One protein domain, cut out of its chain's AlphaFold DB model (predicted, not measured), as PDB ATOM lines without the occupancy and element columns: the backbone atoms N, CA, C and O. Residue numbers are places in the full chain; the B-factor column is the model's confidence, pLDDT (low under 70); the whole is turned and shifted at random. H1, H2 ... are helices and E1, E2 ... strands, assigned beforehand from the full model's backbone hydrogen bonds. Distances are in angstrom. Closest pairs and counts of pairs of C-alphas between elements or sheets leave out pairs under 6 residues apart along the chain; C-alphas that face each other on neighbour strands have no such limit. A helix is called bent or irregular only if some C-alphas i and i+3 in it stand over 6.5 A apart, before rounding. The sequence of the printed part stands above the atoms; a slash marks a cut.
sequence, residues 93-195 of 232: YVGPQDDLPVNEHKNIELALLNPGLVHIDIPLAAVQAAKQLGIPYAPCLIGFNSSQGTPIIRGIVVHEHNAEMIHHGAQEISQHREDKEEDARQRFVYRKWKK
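Overview. This is residues 93 to 195 of the 232 residues of the protein "Hypothetical protein" of Amphiprora paludosa (UniProt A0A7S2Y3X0). Look first for a small body, a strongly twisted sheet of three strands with the short helix H1 packed on it, and then for one long helix, H2, which passes H1 and runs out as an arm whose residues 178 to 195 stick out. Residues 93 to 116, with no named element, wind along the end of the body away from that arm, and the tip of the hairpin of E2 and E3, residues 145 to 150, sticks out too. The printed part has 103 residues, with two named helices and three named strands in the order E1, H1, E2, E3, H2; the sheet's order is E1, E3, E2, antiparallel, and the class is mixed, helices and strands. The whole is loose, with a radius of gyration of the C-alphas of 17.7 A, and its outline is flat, 60 by 36 by 16 A.

Arrangement. Start at residue 93 and go to residues 108 to 109, which pair in parallel with residues 140 to 141 of E2, residues 138 to 144. E1, residues 117 to 120, is an edge strand antiparallel to the inner strand E3, residues 151 to 159; N 118 and O 158 are 2.8 A apart, within hydrogen-bond range. Next comes H1, residues 125 to 133, on the sheet at a height of 10.2 A; it lies over E3, but only just, with 6 of its C-alphas falling on E3 and 2 on E1, and runs slantwise at 39 degrees on the local plane. The closest C-alphas of H1 and E3 are those of Val 127 and Ile 156, 6.8 A apart. E2, the other edge strand, forms an antiparallel hairpin with E3, where N 152 and O 143 are 2.8 A apart. E1, H1 and E2 make a split strand-helix-strand unit, two strands of one sheet joined through a helix, with E3 between them in the sheet, and its crossover is right-handed. H2, residues 160 to 195, only grazes the sheet with residues 160 to 170. With residues 166 to 174 alone it touches H1, at a steep tilt of 63 degrees, opposite ways; the closest C-alphas, those of Ala 126 and Ala 170, are 4.8 A apart. Every O i to N i+4 pair is within hydrogen-bond range in H1, and 30 of 32 are in H2.

Along the chain. Find C-alpha 117 at (258.331, 137.339, 94.955), where E1 begins; it is 9.9 A long. H1 covers 12.1 A, E2 17.4 A, and E3 22.6 A with a bend of 63 degrees at residue 154. From C-alpha 160 at (256.724, 132.270, 95.153), H2 runs 52.8 A to C-alpha 195 at (205.630, 141.702, 104.327); it is irregular, with C-alphas 161 and 164 7.1 A apart.

Size, cuts and confidence. The C-alphas of Tyr 93 and Lys 195, the two farthest apart, are 62.0 A apart. The printed part has no cut and no long link, and no printed residue is under 70 in pLDDT.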
ATOM      1  N   TYR A  93     267.546 138.717  94.054       95.25
ATOM      2  CA  TYR A  93     266.653 137.594  94.323       95.25
ATOM      3  C   TYR A  93     266.355 137.477  95.814       95.25
ATOM      4  O   TYR A  93     267.261 137.631  96.631       95.25
ATOM      5  N   VAL A  94     265.092 137.214  96.142       96.19
ATOM      6  CA  VAL A  94     264.612 137.027  97.513       96.19
ATOM      7  C   VAL A  94     264.266 135.556  97.698       96.19
ATOM      8  O   VAL A  94     263.362 135.031  97.043       96.19
ATOM      9  N   GLY A  95     265.013 134.884  98.571       93.50
ATOM     10  CA  GLY A  95     264.837 133.473  98.871       93.50
ATOM     11  C   GLY A  95     263.635 133.185  99.780       93.50
ATOM     12  O   GLY A  95     263.015 134.100 100.318       93.50
ATOM     13  N   PRO A  96     263.296 131.899  99.993       92.44
ATOM     14  CA  PRO A  96     262.162 131.487 100.828       92.44
ATOM     15  C   PRO A  96     262.265 131.851 102.317       92.44
ATOM     16  O   PRO A  96     261.250 131.836 103.002       92.44
ATOM     17  N   GLN A  97     263.479 132.099 102.814       92.06
ATOM     18  CA  GLN A  97     263.769 132.410 104.222       92.06
ATOM     19  C   GLN A  97     264.134 133.883 104.438       92.06
ATOM     20  O   GLN A  97     264.372 134.293 105.571       92.06
ATOM     21  N   ASP A  98     264.225 134.655 103.357       94.62
ATOM     22  CA  ASP A  98     264.586 136.062 103.430       94.62
ATOM     23  C   ASP A  98     263.355 136.897 103.783       94.62
ATOM     24  O   ASP A  98     262.239 136.599 103.357       94.62
ATOM     25  N   ASP A  99     263.558 137.982 104.524       94.06
ATOM     26  CA  ASP A  99     262.480 138.919 104.818       94.06
ATOM     27  C   ASP A  99     262.039 139.686 103.562       94.06
ATOM     28  O   ASP A  99     262.826 140.001 102.663       94.06
ATOM     29  N   LEU A 100     260.757 140.054 103.526       94.88
ATOM     30  CA  LEU A 100     260.199 140.847 102.436       94.88
ATOM     31  C   LEU A 100     260.810 142.268 102.415       94.88
ATOM     32  O   LEU A 100     260.697 142.994 103.408       94.88
ATOM     33  N   PRO A 101     261.389 142.721 101.282       93.81
ATOM     34  CA  PRO A 101     262.001 144.042 101.163       93.81
ATOM     35  C   PRO A 101     260.921 145.123 101.042       93.81
ATOM     36  O   PRO A 101     260.486 145.484  99.948       93.81
ATOM     37  N   VAL A 102     260.454 145.632 102.180       94.81
ATOM     38  CA  VAL A 102     259.417 146.668 102.233       94.81
ATOM     39  C   VAL A 102     260.003 148.081 102.249       94.81
ATOM     40  O   VAL A 102     261.026 148.347 102.876       94.81
ATOM     41  N   ASN A 103     259.308 149.020 101.604       91.62
ATOM     42  CA  ASN A 103     259.641 150.445 101.678       91.62
ATOM     43  C   ASN A 103     259.295 151.036 103.064       91.62
ATOM     44  O   ASN A 103     258.629 150.394 103.875       91.62
ATOM     45  N   GLU A 104     259.626 152.311 103.309       92.38
ATOM     46  CA  GLU A 104     259.261 153.052 104.539       92.38
ATOM     47  C   GLU A 104     257.756 152.994 104.867       92.38
ATOM     48  O   GLU A 104     257.345 152.987 106.026       92.38
ATOM     49  N   HIS A 105     256.919 152.891 103.833       90.38
ATOM     50  CA  HIS A 105     255.466 152.752 103.947       90.38
ATOM     51  C   HIS A 105     254.981 151.307 104.144       90.38
ATOM     52  O   HIS A 105     253.780 151.062 104.078       90.38
ATOM     53  N   LYS A 106     255.894 150.355 104.366       93.94
ATOM     54  CA  LYS A 106     255.623 148.916 104.503       93.94
ATOM     55  C   LYS A 106     254.943 148.275 103.284       93.94
ATOM     56  O   LYS A 106     254.257 147.270 103.427       93.94
ATOM     57  N   ASN A 107     255.140 148.847 102.096       94.88
ATOM     58  CA  ASN A 107     254.592 148.350 100.830       94.88
ATOM     59  C   ASN A 107     255.728 147.956  99.882       94.88
ATOM     60  O   ASN A 107     256.824 148.514  99.974       94.88
ATOM     61  N   ILE A 108     255.430 147.063  98.940       95.69
ATOM     62  CA  ILE A 108     256.339 146.672  97.853       95.69
ATOM     63  C   ILE A 108     255.791 147.214  96.538       95.69
ATOM     64  O   ILE A 108     254.597 147.089  96.269       95.69
ATOM     65  N   GLU A 109     256.642 147.826  95.721       94.62
ATOM     66  CA  GLU A 109     256.240 148.371  94.423       94.62
ATOM     67  C   GLU A 109     256.270 147.287  93.341       94.62
ATOM     68  O   GLU A 109     257.298 146.644  93.139       94.62
ATOM     69  N   LEU A 110     255.174 147.120  92.596       94.62
ATOM     70  CA  LEU A 110     255.075 146.103  91.541       94.62
ATOM     71  C   LEU A 110     256.104 146.324  90.421       94.62
ATOM     72  O   LEU A 110     256.666 145.372  89.890       94.62
ATOM     73  N   ALA A 111     256.377 147.585  90.079       91.69
ATOM     74  CA  ALA A 111     257.335 147.945  89.033       91.69
ATOM     75  C   ALA A 111     258.795 147.620  89.399       91.69
ATOM     76  O   ALA A 111     259.642 147.555  88.511       91.69
ATOM     77  N   LEU A 112     259.088 147.439  90.690       92.88
ATOM     78  CA  LEU A 112     260.422 147.161  91.227       92.88
ATOM     79  C   LEU A 112     260.461 145.800  91.941       92.88
ATOM     80  O   LEU A 112     261.276 145.603  92.839       92.88
ATOM     81  N   LEU A 113     259.564 144.881  91.568       94.62
ATOM     82  CA  LEU A 113     259.404 143.596  92.238       94.62
ATOM     83  C   LEU A 113     260.667 142.735  92.107       94.62
ATOM     84  O   LEU A 113     261.196 142.524  91.014       94.62
ATOM     85  N   ASN A 114     261.135 142.217  93.238       95.19
ATOM     86  CA  ASN A 114     262.267 141.307  93.291       95.19
ATOM     87  C   ASN A 114     261.902 139.925  92.723       95.19
ATOM     88  O   ASN A 114     260.801 139.433  92.981       95.19
ATOM     89  N   PRO A 115     262.821 139.248  92.011       95.31
ATOM     90  CA  PRO A 115     262.596 137.866  91.616       95.31
ATOM     91  C   PRO A 115     262.526 136.963  92.861       95.31
ATOM     92  O   PRO A 115     263.223 137.206  93.847       95.31
ATOM     93  N   GLY A 116     261.663 135.944  92.817       94.81
ATOM     94  CA  GLY A 116     261.302 135.102  93.970       94.81
ATOM     95  C   GLY A 116     260.076 135.597  94.752       94.81
ATOM     96  O   GLY A 116     259.535 134.868  95.587       94.81
ATOM     97  N   LEU A 117     259.593 136.808  94.449       96.81
ATOM     98  CA  LEU A 117     258.331 137.339  94.955       96.81
ATOM     99  C   LEU A 117     257.261 137.339  93.866       96.81
ATOM    100  O   LEU A 117     257.537 137.609  92.698       96.81
ATOM    101  N   VAL A 118     256.021 137.079  94.271       96.50
ATOM    102  CA  VAL A 118     254.856 137.023  93.387       96.50
ATOM    103  C   VAL A 118     253.779 137.967  93.905       96.50
ATOM    104  O   VAL A 118     253.470 138.002  95.098       96.50
ATOM    105  N   HIS A 119     253.201 138.744  92.989       96.81
ATOM    106  CA  HIS A 119     252.033 139.579  93.254       96.81
ATOM    107  C   HIS A 119     250.746 138.781  93.044       96.81
ATOM    108  O   HIS A 119     250.536 138.187  91.991       96.81
ATOM    109  N   ILE A 120     249.869 138.813  94.044       96.06
ATOM    110  CA  ILE A 120     248.541 138.205  94.010       96.06
ATOM    111  C   ILE A 120     247.504 139.325  93.976       96.06
ATOM    112  O   ILE A 120     247.284 140.022  94.973       96.06
ATOM    113  N   ASP A 121     246.826 139.470  92.837       94.81
ATOM    114  CA  ASP A 121     245.861 140.545  92.583       94.81
ATOM    115  C   ASP A 121     244.430 140.241  93.073       94.81
ATOM    116  O   ASP A 121     243.439 140.522  92.399       94.81
ATOM    117  N   ILE A 122     244.303 139.650  94.265       92.62
ATOM    118  CA  ILE A 122     243.001 139.368  94.885       92.62
ATOM    119  C   ILE A 122     242.845 140.268  96.119       92.62
ATOM    120  O   ILE A 122     243.452 140.011  97.165       92.62
ATOM    121  N   PRO A 123     242.050 141.349  96.035       87.06
ATOM    122  CA  PRO A 123     241.896 142.280  97.142       87.06
ATOM    123  C   PRO A 123     241.120 141.631  98.293       87.06
ATOM    124  O   PRO A 123     240.153 140.907  98.075       87.06
ATOM    125  N   LEU A 124     241.517 141.945  99.529       91.25
ATOM    126  CA  LEU A 124     240.910 141.489 100.789       91.25
ATOM    127  C   LEU A 124     240.990 139.974 101.060       91.25
ATOM    128  O   LEU A 124     241.464 139.606 102.131       91.25
ATOM    129  N   ALA A 125     240.578 139.107 100.131       94.56
ATOM    130  CA  ALA A 125     240.585 137.658 100.333       94.56
ATOM    131  C   ALA A 125     242.012 137.100 100.455       94.56
ATOM    132  O   ALA A 125     242.271 136.333 101.374       94.56
ATOM    133  N   ALA A 126     242.969 137.566  99.639       95.00
ATOM    134  CA  ALA A 126     244.369 137.151  99.785       95.00
ATOM    135  C   ALA A 126     244.980 137.607 101.120       95.00
ATOM    136  O   ALA A 126     245.715 136.860 101.756       95.00
ATOM    137  N   VAL A 127     244.627 138.810 101.593       95.88
ATOM    138  CA  VAL A 127     245.060 139.311 102.910       95.88
ATOM    139  C   VAL A 127     244.494 138.439 104.030       95.88
ATOM    140  O   VAL A 127     245.191 138.140 104.995       95.88
ATOM    141  N   GLN A 128     243.223 138.048 103.929       95.62
ATOM    142  CA  GLN A 128     242.587 137.177 104.914       95.62
ATOM    143  C   GLN A 128     243.193 135.772 104.887       95.62
ATOM    144  O   GLN A 128     243.514 135.258 105.954       95.62
ATOM    145  N   ALA A 129     243.428 135.205 103.702       96.88
ATOM    146  CA  ALA A 129     244.085 133.913 103.534       96.88
ATOM    147  C   ALA A 129     245.492 133.922 104.147       96.88
ATOM    148  O   ALA A 129     245.803 133.081 104.984       96.88
ATOM    149  N   ALA A 130     246.311 134.930 103.827       96.12
ATOM    150  CA  ALA A 130     247.657 135.063 104.382       96.12
ATOM    151  C   ALA A 130     247.651 135.176 105.912       96.12
ATOM    152  O   ALA A 130     248.454 134.537 106.586       96.12
ATOM    153  N   LYS A 131     246.698 135.934 106.474       96.19
ATOM    154  CA  LYS A 131     246.518 136.039 107.929       96.19
ATOM    155  C   LYS A 131     246.074 134.728 108.573       96.19
ATOM    156  O   LYS A 131     246.543 134.424 109.663       96.19
ATOM    157  N   GLN A 132     245.169 133.983 107.938       95.69
ATOM    158  CA  GLN A 132     244.690 132.694 108.448       95.69
ATOM    159  C   GLN A 132     245.789 131.629 108.419       95.69
ATOM    160  O   GLN A 132     245.896 130.841 109.353       95.69
ATOM    161  N   LEU A 133     246.621 131.644 107.378       94.81
ATOM    162  CA  LEU A 133     247.721 130.698 107.186       94.81
ATOM    163  C   LEU A 133     249.012 131.104 107.918       94.81
ATOM    164  O   LEU A 133     249.937 130.305 108.004       94.81
ATOM    165  N   GLY A 134     249.094 132.329 108.447       95.38
ATOM    166  CA  GLY A 134     250.282 132.831 109.148       95.38
ATOM    167  C   GLY A 134     251.481 133.100 108.230       95.38
ATOM    168  O   GLY A 134     252.619 133.077 108.686       95.38
ATOM    169  N   ILE A 135     251.236 133.348 106.942       95.69
ATOM    170  CA  ILE A 135     252.279 133.540 105.929       95.69
ATOM    171  C   ILE A 135     252.684 135.022 105.877       95.69
ATOM    172  O   ILE A 135     251.797 135.883 105.828       95.69
ATOM    173  N   PRO A 136     253.990 135.359 105.858       94.81
ATOM    174  CA  PRO A 136     254.440 136.740 105.723       94.81
ATOM    175  C   PRO A 136     254.023 137.311 104.365       94.81
ATOM    176  O   PRO A 136     254.223 136.698 103.315       94.81
ATOM    177  N   TYR A 137     253.440 138.506 104.386       95.50
ATOM    178  CA  TYR A 137     252.977 139.200 103.191       95.50
ATOM    179  C   TYR A 137     253.204 140.707 103.321       95.50
ATOM    180  O   TYR A 137     253.229 141.255 104.426       95.50
ATOM    181  N   ALA A 138     253.299 141.392 102.184       96.69
ATOM    182  CA  ALA A 138     253.332 142.851 102.120       96.69
ATOM    183  C   ALA A 138     252.264 143.372 101.143       96.69
ATOM    184  O   ALA A 138     252.010 142.733 100.121       96.69
ATOM    185  N   PRO A 139     251.611 144.519 101.398       96.31
ATOM    186  CA  PRO A 139     250.719 145.135 100.423       96.31
ATOM    187  C   PRO A 139     251.474 145.568  99.160       96.31
ATOM    188  O   PRO A 139     252.579 146.116  99.237       96.31
ATOM    189  N   CYS A 140     250.862 145.354  97.994       96.56
ATOM    190  CA  CYS A 140     251.467 145.714  96.713       96.56
ATOM    191  C   CYS A 140     251.018 147.102  96.247       96.56
ATOM    192  O   CYS A 140     249.822 147.357  96.083       96.56
ATOM    193  N   LEU A 141     251.978 147.994  96.007       95.00
ATOM    194  CA  LEU A 141     251.771 149.274  95.344       95.00
ATOM    195  C   LEU A 141     251.889 149.076  93.830       95.00
ATOM    196  O   LEU A 141     252.982 148.865  93.306       95.00
ATOM    197  N   ILE A 142     250.769 149.188  93.122       93.75
ATOM    198  CA  ILE A 142     250.734 149.053  91.659       93.75
ATOM    199  C   ILE A 142     251.192 150.353  90.988       93.75
ATOM    200  O   ILE A 142     251.853 150.336  89.953       93.75
ATOM    201  N   GLY A 143     250.855 151.495  91.584       91.69
ATOM    202  CA  GLY A 143     251.204 152.801  91.046       91.69
ATOM    203  C   GLY A 143     250.512 153.927  91.796       91.69
ATOM    204  O   GLY A 143     250.132 153.777  92.956       91.69
ATOM    205  N   PHE A 144     250.328 155.056  91.123       91.12
ATOM    206  CA  PHE A 144     249.692 156.243  91.683       91.12
ATOM    207  C   PHE A 144     248.553 156.705  90.783       91.12
ATOM    208  O   PHE A 144     248.635 156.623  89.557       91.12
ATOM    209  N   ASN A 145     247.488 157.213  91.394       91.38
ATOM    210  CA  ASN A 145     246.394 157.828  90.659       91.38
ATOM    211  C   ASN A 145     246.867 159.155  90.043       91.38
ATOM    212  O   ASN A 145     247.346 160.034  90.760       91.38
ATOM    213  N   SER A 146     246.693 159.319  88.730       87.00
ATOM    214  CA  SER A 146     247.091 160.519  87.984       87.00
ATOM    215  C   SER A 146     246.363 161.790  88.430       87.00
ATOM    216  O   SER A 146     246.916 162.879  88.313       87.00
ATOM    217  N   SER A 147     245.142 161.667  88.961       86.44
ATOM    218  CA  SER A 147     244.326 162.817  89.364       86.44
ATOM    219  C   SER A 147     244.698 163.363  90.745       86.44
ATOM    220  O   SER A 147     244.755 164.575  90.931       86.44
ATOM    221  N   GLN A 148     244.944 162.480  91.716       83.00
ATOM    222  CA  GLN A 148     245.105 162.862  93.127       83.00
ATOM    223  C   GLN A 148     246.508 162.590  93.685       83.00
ATOM    224  O   GLN A 148     246.807 162.996  94.804       83.00
ATOM    225  N   GLY A 149     247.369 161.885  92.943       86.56
ATOM    226  CA  GLY A 149     248.677 161.447  93.437       86.56
ATOM    227  C   GLY A 149     248.597 160.402  94.556       86.56
ATOM    228  O   GLY A 149     249.601 160.119  95.201       86.56
ATOM    229  N   THR A 150     247.416 159.832  94.808       90.38
ATOM    230  CA  THR A 150     247.194 158.824  95.851       90.38
ATOM    231  C   THR A 150     247.769 157.470  95.417       90.38
ATOM    232  O   THR A 150     247.553 157.075  94.265       90.38
ATOM    233  N   PRO A 151     248.471 156.735  96.301       92.81
ATOM    234  CA  PRO A 151     248.969 155.398  95.992       92.81
ATOM    235  C   PRO A 151     247.819 154.410  95.748       92.81
ATOM    236  O   PRO A 151     246.877 154.326  96.534       92.81
ATOM    237  N   ILE A 152     247.921 153.636  94.670       94.31
ATOM    238  CA  ILE A 152     247.011 152.536  94.342       94.31
ATOM    239  C   ILE A 152     247.624 151.255  94.906       94.31
ATOM    240  O   ILE A 152     248.513 150.654  94.299       94.31
ATOM    241  N   ILE A 153     247.155 150.864  96.090       94.50
ATOM    242  CA  ILE A 153     247.566 149.632  96.765       94.50
ATOM    243  C   ILE A 153     246.498 148.575  96.511       94.50
ATOM    244  O   ILE A 153     245.335 148.769  96.870       94.50
ATOM    245  N   ARG A 154     246.878 147.462  95.885       95.00
ATOM    246  CA  ARG A 154     245.940 146.392  95.543       95.00
ATOM    247  C   ARG A 154     246.633 145.034  95.555       95.00
ATOM    248  O   ARG A 154     247.702 144.856  94.978       95.00
ATOM    249  N   GLY A 155     245.979 144.076  96.204       94.75
ATOM    250  CA  GLY A 155     246.530 142.741  96.395       94.75
ATOM    251  C   GLY A 155     247.689 142.717  97.391       94.75
ATOM    252  O   GLY A 155     247.903 143.664  98.157       94.75
ATOM    253  N   ILE A 156     248.423 141.610  97.383       96.94
ATOM    254  CA  ILE A 156     249.578 141.376  98.256       96.94
ATOM    255  C   ILE A 156     250.747 140.796  97.466       96.94
ATOM    256  O   ILE A 156     250.561 140.229  96.394       96.94
ATOM    257  N   VAL A 157     251.947 140.943  98.010       97.38
ATOM    258  CA  VAL A 157     253.163 140.271  97.565       97.38
ATOM    259  C   VAL A 157     253.538 139.219  98.599       97.38
ATOM    260  O   VAL A 157     253.538 139.502  99.801       97.38
ATOM    261  N   VAL A 158     253.851 138.021  98.117       96.94
ATOM    262  CA  VAL A 158     254.305 136.873  98.908       96.94
ATOM    263  C   VAL A 158     255.481 136.197  98.208       96.94
ATOM    264  O   VAL A 158     255.739 136.455  97.032       96.94
ATOM    265  N   HIS A 159     256.192 135.320  98.914       97.44
ATOM    266  CA  HIS A 159     257.175 134.453  98.269       97.44
ATOM    267  C   HIS A 159     256.503 133.479  97.300       97.44
ATOM    268  O   HIS A 159     255.402 132.988  97.559       97.44
ATOM    269  N   GLU A 160     257.209 133.147  96.223       96.06
ATOM    270  CA  GLU A 160     256.724 132.270  95.153       96.06
ATOM    271  C   GLU A 160     256.218 130.910  95.660       96.06
ATOM    272  O   GLU A 160     255.130 130.482  95.286       96.06
ATOM    273  N   HIS A 161     256.931 130.277  96.597       95.00
ATOM    274  CA  HIS A 161     256.554 128.972  97.163       95.00
ATOM    275  C   HIS A 161     255.226 128.977  97.943       95.00
ATOM    276  O   HIS A 161     254.594 127.935  98.086       95.00
ATOM    277  N   ASN A 162     254.794 130.139  98.442       95.81
ATOM    278  CA  ASN A 162     253.541 130.287  99.182       95.81
ATOM    279  C   ASN A 162     252.377 130.730  98.290       95.81
ATOM    280  O   ASN A 162     251.231 130.741  98.742       95.81
ATOM    281  N   ALA A 163     252.649 131.117  97.040       95.50
ATOM    282  CA  ALA A 163     251.657 131.738  96.173       95.50
ATOM    283  C   ALA A 163     250.451 130.822  95.931       95.50
ATOM    284  O   ALA A 163     249.309 131.266  96.051       95.50
ATOM    285  N   GLU A 164     250.693 129.538  95.662       96.25
ATOM    286  CA  GLU A 164     249.640 128.548  95.413       96.25
ATOM    287  C   GLU A 164     248.726 128.362  96.634       96.25
ATOM    288  O   GLU A 164     247.503 128.427  96.515       96.25
ATOM    289  N   MET A 165     249.305 128.251  97.833       96.06
ATOM    290  CA  MET A 165     248.540 128.110  99.078       96.06
ATOM    291  C   MET A 165     247.639 129.324  99.336       96.06
ATOM    292  O   MET A 165     246.471 129.179  99.699       96.06
ATOM    293  N   ILE A 166     248.162 130.532  99.103       96.94
ATOM    294  CA  ILE A 166     247.382 131.766  99.224       96.94
ATOM    295  C   ILE A 166     246.280 131.832  98.168       96.94
ATOM    296  O   ILE A 166     245.178 132.277  98.481       96.94
ATOM    297  N   HIS A 167     246.547 131.400  96.934       96.12
ATOM    298  CA  HIS A 167     245.541 131.372  95.875       96.12
ATOM    299  C   HIS A 167     244.360 130.476  96.242       96.12
ATOM    300  O   HIS A 167     243.218 130.931  96.153       96.12
ATOM    301  N   HIS A 168     244.622 129.257  96.714       96.25
ATOM    302  CA  HIS A 168     243.573 128.347  97.170       96.25
ATOM    303  C   HIS A 168     242.789 128.927  98.352       96.25
ATOM    304  O   HIS A 168     241.566 129.049  98.273       96.25
ATOM    305  N   GLY A 169     243.475 129.396  99.400       96.25
ATOM    306  CA  GLY A 169     242.800 130.000 100.552       96.25
ATOM    307  C   GLY A 169     241.980 131.243 100.182       96.25
ATOM    308  O   GLY A 169     240.878 131.453 100.687       96.25
ATOM    309  N   ALA A 170     242.466 132.070  99.253       96.00
ATOM    310  CA  ALA A 170     241.738 133.244  98.780       96.00
ATOM    311  C   ALA A 170     240.488 132.869  97.969       96.00
ATOM    312  O   ALA A 170     239.468 133.558  98.074       96.00
ATOM    313  N   GLN A 171     240.552 131.799  97.171       95.75
ATOM    314  CA  GLN A 171     239.400 131.277  96.435       95.75
ATOM    315  C   GLN A 171     238.312 130.782  97.390       95.75
ATOM    316  O   GLN A 171     237.168 131.209  97.256       95.75
ATOM    317  N   GLU A 172     238.668 129.981  98.395       95.81
ATOM    318  CA  GLU A 172     237.720 129.480  99.400       95.81
ATOM    319  C   GLU A 172     237.036 130.621 100.163       95.81
ATOM    320  O   GLU A 172     235.815 130.645 100.324       95.81
ATOM    321  N   ILE A 173     237.810 131.625 100.587       95.56
ATOM    322  CA  ILE A 173     237.273 132.807 101.276       95.56
ATOM    323  C   ILE A 173     236.313 133.588 100.375       95.56
ATOM    324  O   ILE A 173     235.295 134.096 100.853       95.56
ATOM    325  N   SER A 174     236.638 133.707  99.088       94.19
ATOM    326  CA  SER A 174     235.802 134.423  98.122       94.19
ATOM    327  C   SER A 174     234.485 133.686  97.884       94.19
ATOM    328  O   SER A 174     233.435 134.317  97.960       94.19
ATOM    329  N   GLN A 175     234.534 132.363  97.708       95.12
ATOM    330  CA  GLN A 175     233.351 131.508  97.557       95.12
ATOM    331  C   GLN A 175     232.446 131.587  98.789       95.12
ATOM    332  O   GLN A 175     231.280 131.946  98.690       95.12
ATOM    333  N   HIS A 176     233.003 131.395  99.984       95.12
ATOM    334  CA  HIS A 176     232.223 131.471 101.218       95.12
ATOM    335  C   HIS A 176     231.608 132.861 101.460       95.12
ATOM    336  O   HIS A 176     230.577 133.001 102.127       95.12
ATOM    337  N   ARG A 177     232.244 133.921 100.954       93.69
ATOM    338  CA  ARG A 177     231.669 135.265 100.989       93.69
ATOM    339  C   ARG A 177     230.510 135.399 100.002       93.69
ATOM    340  O   ARG A 177     229.496 135.981 100.381       93.69
ATOM    341  N   GLU A 178     230.657 134.880  98.791       94.75
ATOM    342  CA  GLU A 178     229.603 134.859  97.778       94.75
ATOM    343  C   GLU A 178     228.369 134.105  98.289       94.75
ATOM    344  O   GLU A 178     227.292 134.696  98.347       94.75
ATOM    345  N   ASP A 179     228.550 132.900  98.834       96.12
ATOM    346  CA  ASP A 179     227.471 132.098  99.428       96.12
ATOM    347  C   ASP A 179     226.708 132.876 100.511       96.12
ATOM    348  O   ASP A 179     225.476 132.898 100.559       96.12
ATOM    349  N   LYS A 180     227.433 133.589 101.384       96.19
ATOM    350  CA  LYS A 180     226.825 134.430 102.426       96.19
ATOM    351  C   LYS A 180     226.042 135.608 101.859       96.19
ATOM    352  O   LYS A 180     225.018 135.994 102.431       96.19
ATOM    353  N   GLU A 181     226.543 136.230 100.797       95.69
ATOM    354  CA  GLU A 181     225.870 137.343 100.129       95.69
ATOM    355  C   GLU A 181     224.595 136.863  99.418       95.69
ATOM    356  O   GLU A 181     223.563 137.543  99.482       95.69
ATOM    357  N   GLU A 182     224.620 135.671  98.819       96.75
ATOM    358  CA  GLU A 182     223.445 135.015  98.246       96.75
ATOM    359  C   GLU A 182     222.403 134.674  99.311       96.75
ATOM    360  O   GLU A 182     221.242 135.072  99.186       96.75
ATOM    361  N   ASP A 183     222.818 134.047 100.409       97.12
ATOM    362  CA  ASP A 183     221.963 133.746 101.557       97.12
ATOM    363  C   ASP A 183     221.292 135.008 102.111       97.12
ATOM    364  O   ASP A 183     220.084 135.044 102.381       97.12
ATOM    365  N   ALA A 184     222.064 136.085 102.277       97.12
ATOM    366  CA  ALA A 184     221.551 137.365 102.748       97.12
ATOM    367  C   ALA A 184     220.531 137.958 101.765       97.12
ATOM    368  O   ALA A 184     219.488 138.474 102.187       97.12
ATOM    369  N   ARG A 185     220.795 137.850 100.457       97.38
ATOM    370  CA  ARG A 185     219.892 138.299  99.391       97.38
ATOM    371  C   ARG A 185     218.592 137.504  99.400       97.38
ATOM    372  O   ARG A 185     217.519 138.108  99.403       97.38
ATOM    373  N   GLN A 186     218.666 136.178  99.477       97.25
ATOM    374  CA  GLN A 186     217.493 135.308  99.560       97.25
ATOM    375  C   GLN A 186     216.652 135.648 100.795       97.25
ATOM    376  O   GLN A 186     215.457 135.928 100.681       97.25
ATOM    377  N   ARG A 187     217.274 135.750 101.977       96.88
ATOM    378  CA  ARG A 187     216.589 136.145 103.224       96.88
ATOM    379  C   ARG A 187     215.928 137.517 103.113       96.88
ATOM    380  O   ARG A 187     214.824 137.713 103.627       96.88
ATOM    381  N   PHE A 188     216.567 138.475 102.445       97.69
ATOM    382  CA  PHE A 188     215.981 139.790 102.194       97.69
ATOM    383  C   PHE A 188     214.729 139.698 101.312       97.69
ATOM    384  O   PHE A 188     213.692 140.268 101.665       97.69
ATOM    385  N   VAL A 189     214.801 138.941 100.216       98.00
ATOM    386  CA  VAL A 189     213.670 138.702  99.311       98.00
ATOM    387  C   VAL A 189     212.519 138.034 100.064       98.00
ATOM    388  O   VAL A 189     211.406 138.563 100.058       98.00
ATOM    389  N   TYR A 190     212.774 136.964 100.822       97.31
ATOM    390  CA  TYR A 190     211.747 136.299 101.630       97.31
ATOM    391  C   TYR A 190     211.076 137.239 102.636       97.31
ATOM    392  O   TYR A 190     209.851 137.241 102.770       97.31
ATOM    393  N   ARG A 191     211.847 138.095 103.317       97.50
ATOM    394  CA  ARG A 191     211.288 139.099 104.238       97.50
ATOM    395  C   ARG A 191     210.368 140.089 103.525       97.50
ATOM    396  O   ARG A 191     209.330 140.454 104.078       97.50
ATOM    397  N   LYS A 192     210.729 140.528 102.315       97.62
ATOM    398  CA  LYS A 192     209.901 141.430 101.500       97.62
ATOM    399  C   LYS A 192     208.606 140.752 101.059       97.62
ATOM    400  O   LYS A 192     207.542 141.333 101.259       97.62
ATOM    401  N   TRP A 193     208.681 139.515 100.571       97.50
ATOM    402  CA  TRP A 193     207.504 138.723 100.200       97.50
ATOM    403  C   TRP A 193     206.568 138.481 101.377       97.50
ATOM    404  O   TRP A 193     205.368 138.716 101.265       97.50
ATOM    405  N   LYS A 194     207.114 138.110 102.541       97.44
ATOM    406  CA  LYS A 194     206.324 137.955 103.766       97.44
ATOM    407  C   LYS A 194     205.585 139.246 104.119       97.44
ATOM    408  O   LYS A 194     204.398 139.202 104.422       97.44
ATOM    409  N   LYS A 195     206.259 140.401 104.052       97.00
ATOM    410  CA  LYS A 195     205.630 141.702 104.327       97.00
ATOM    411  C   LYS A 195     204.517 142.025 103.324       97.00
ATOM    412  O   LYS A 195     203.482 142.536 103.737       97.00
TER     413      LYS A 195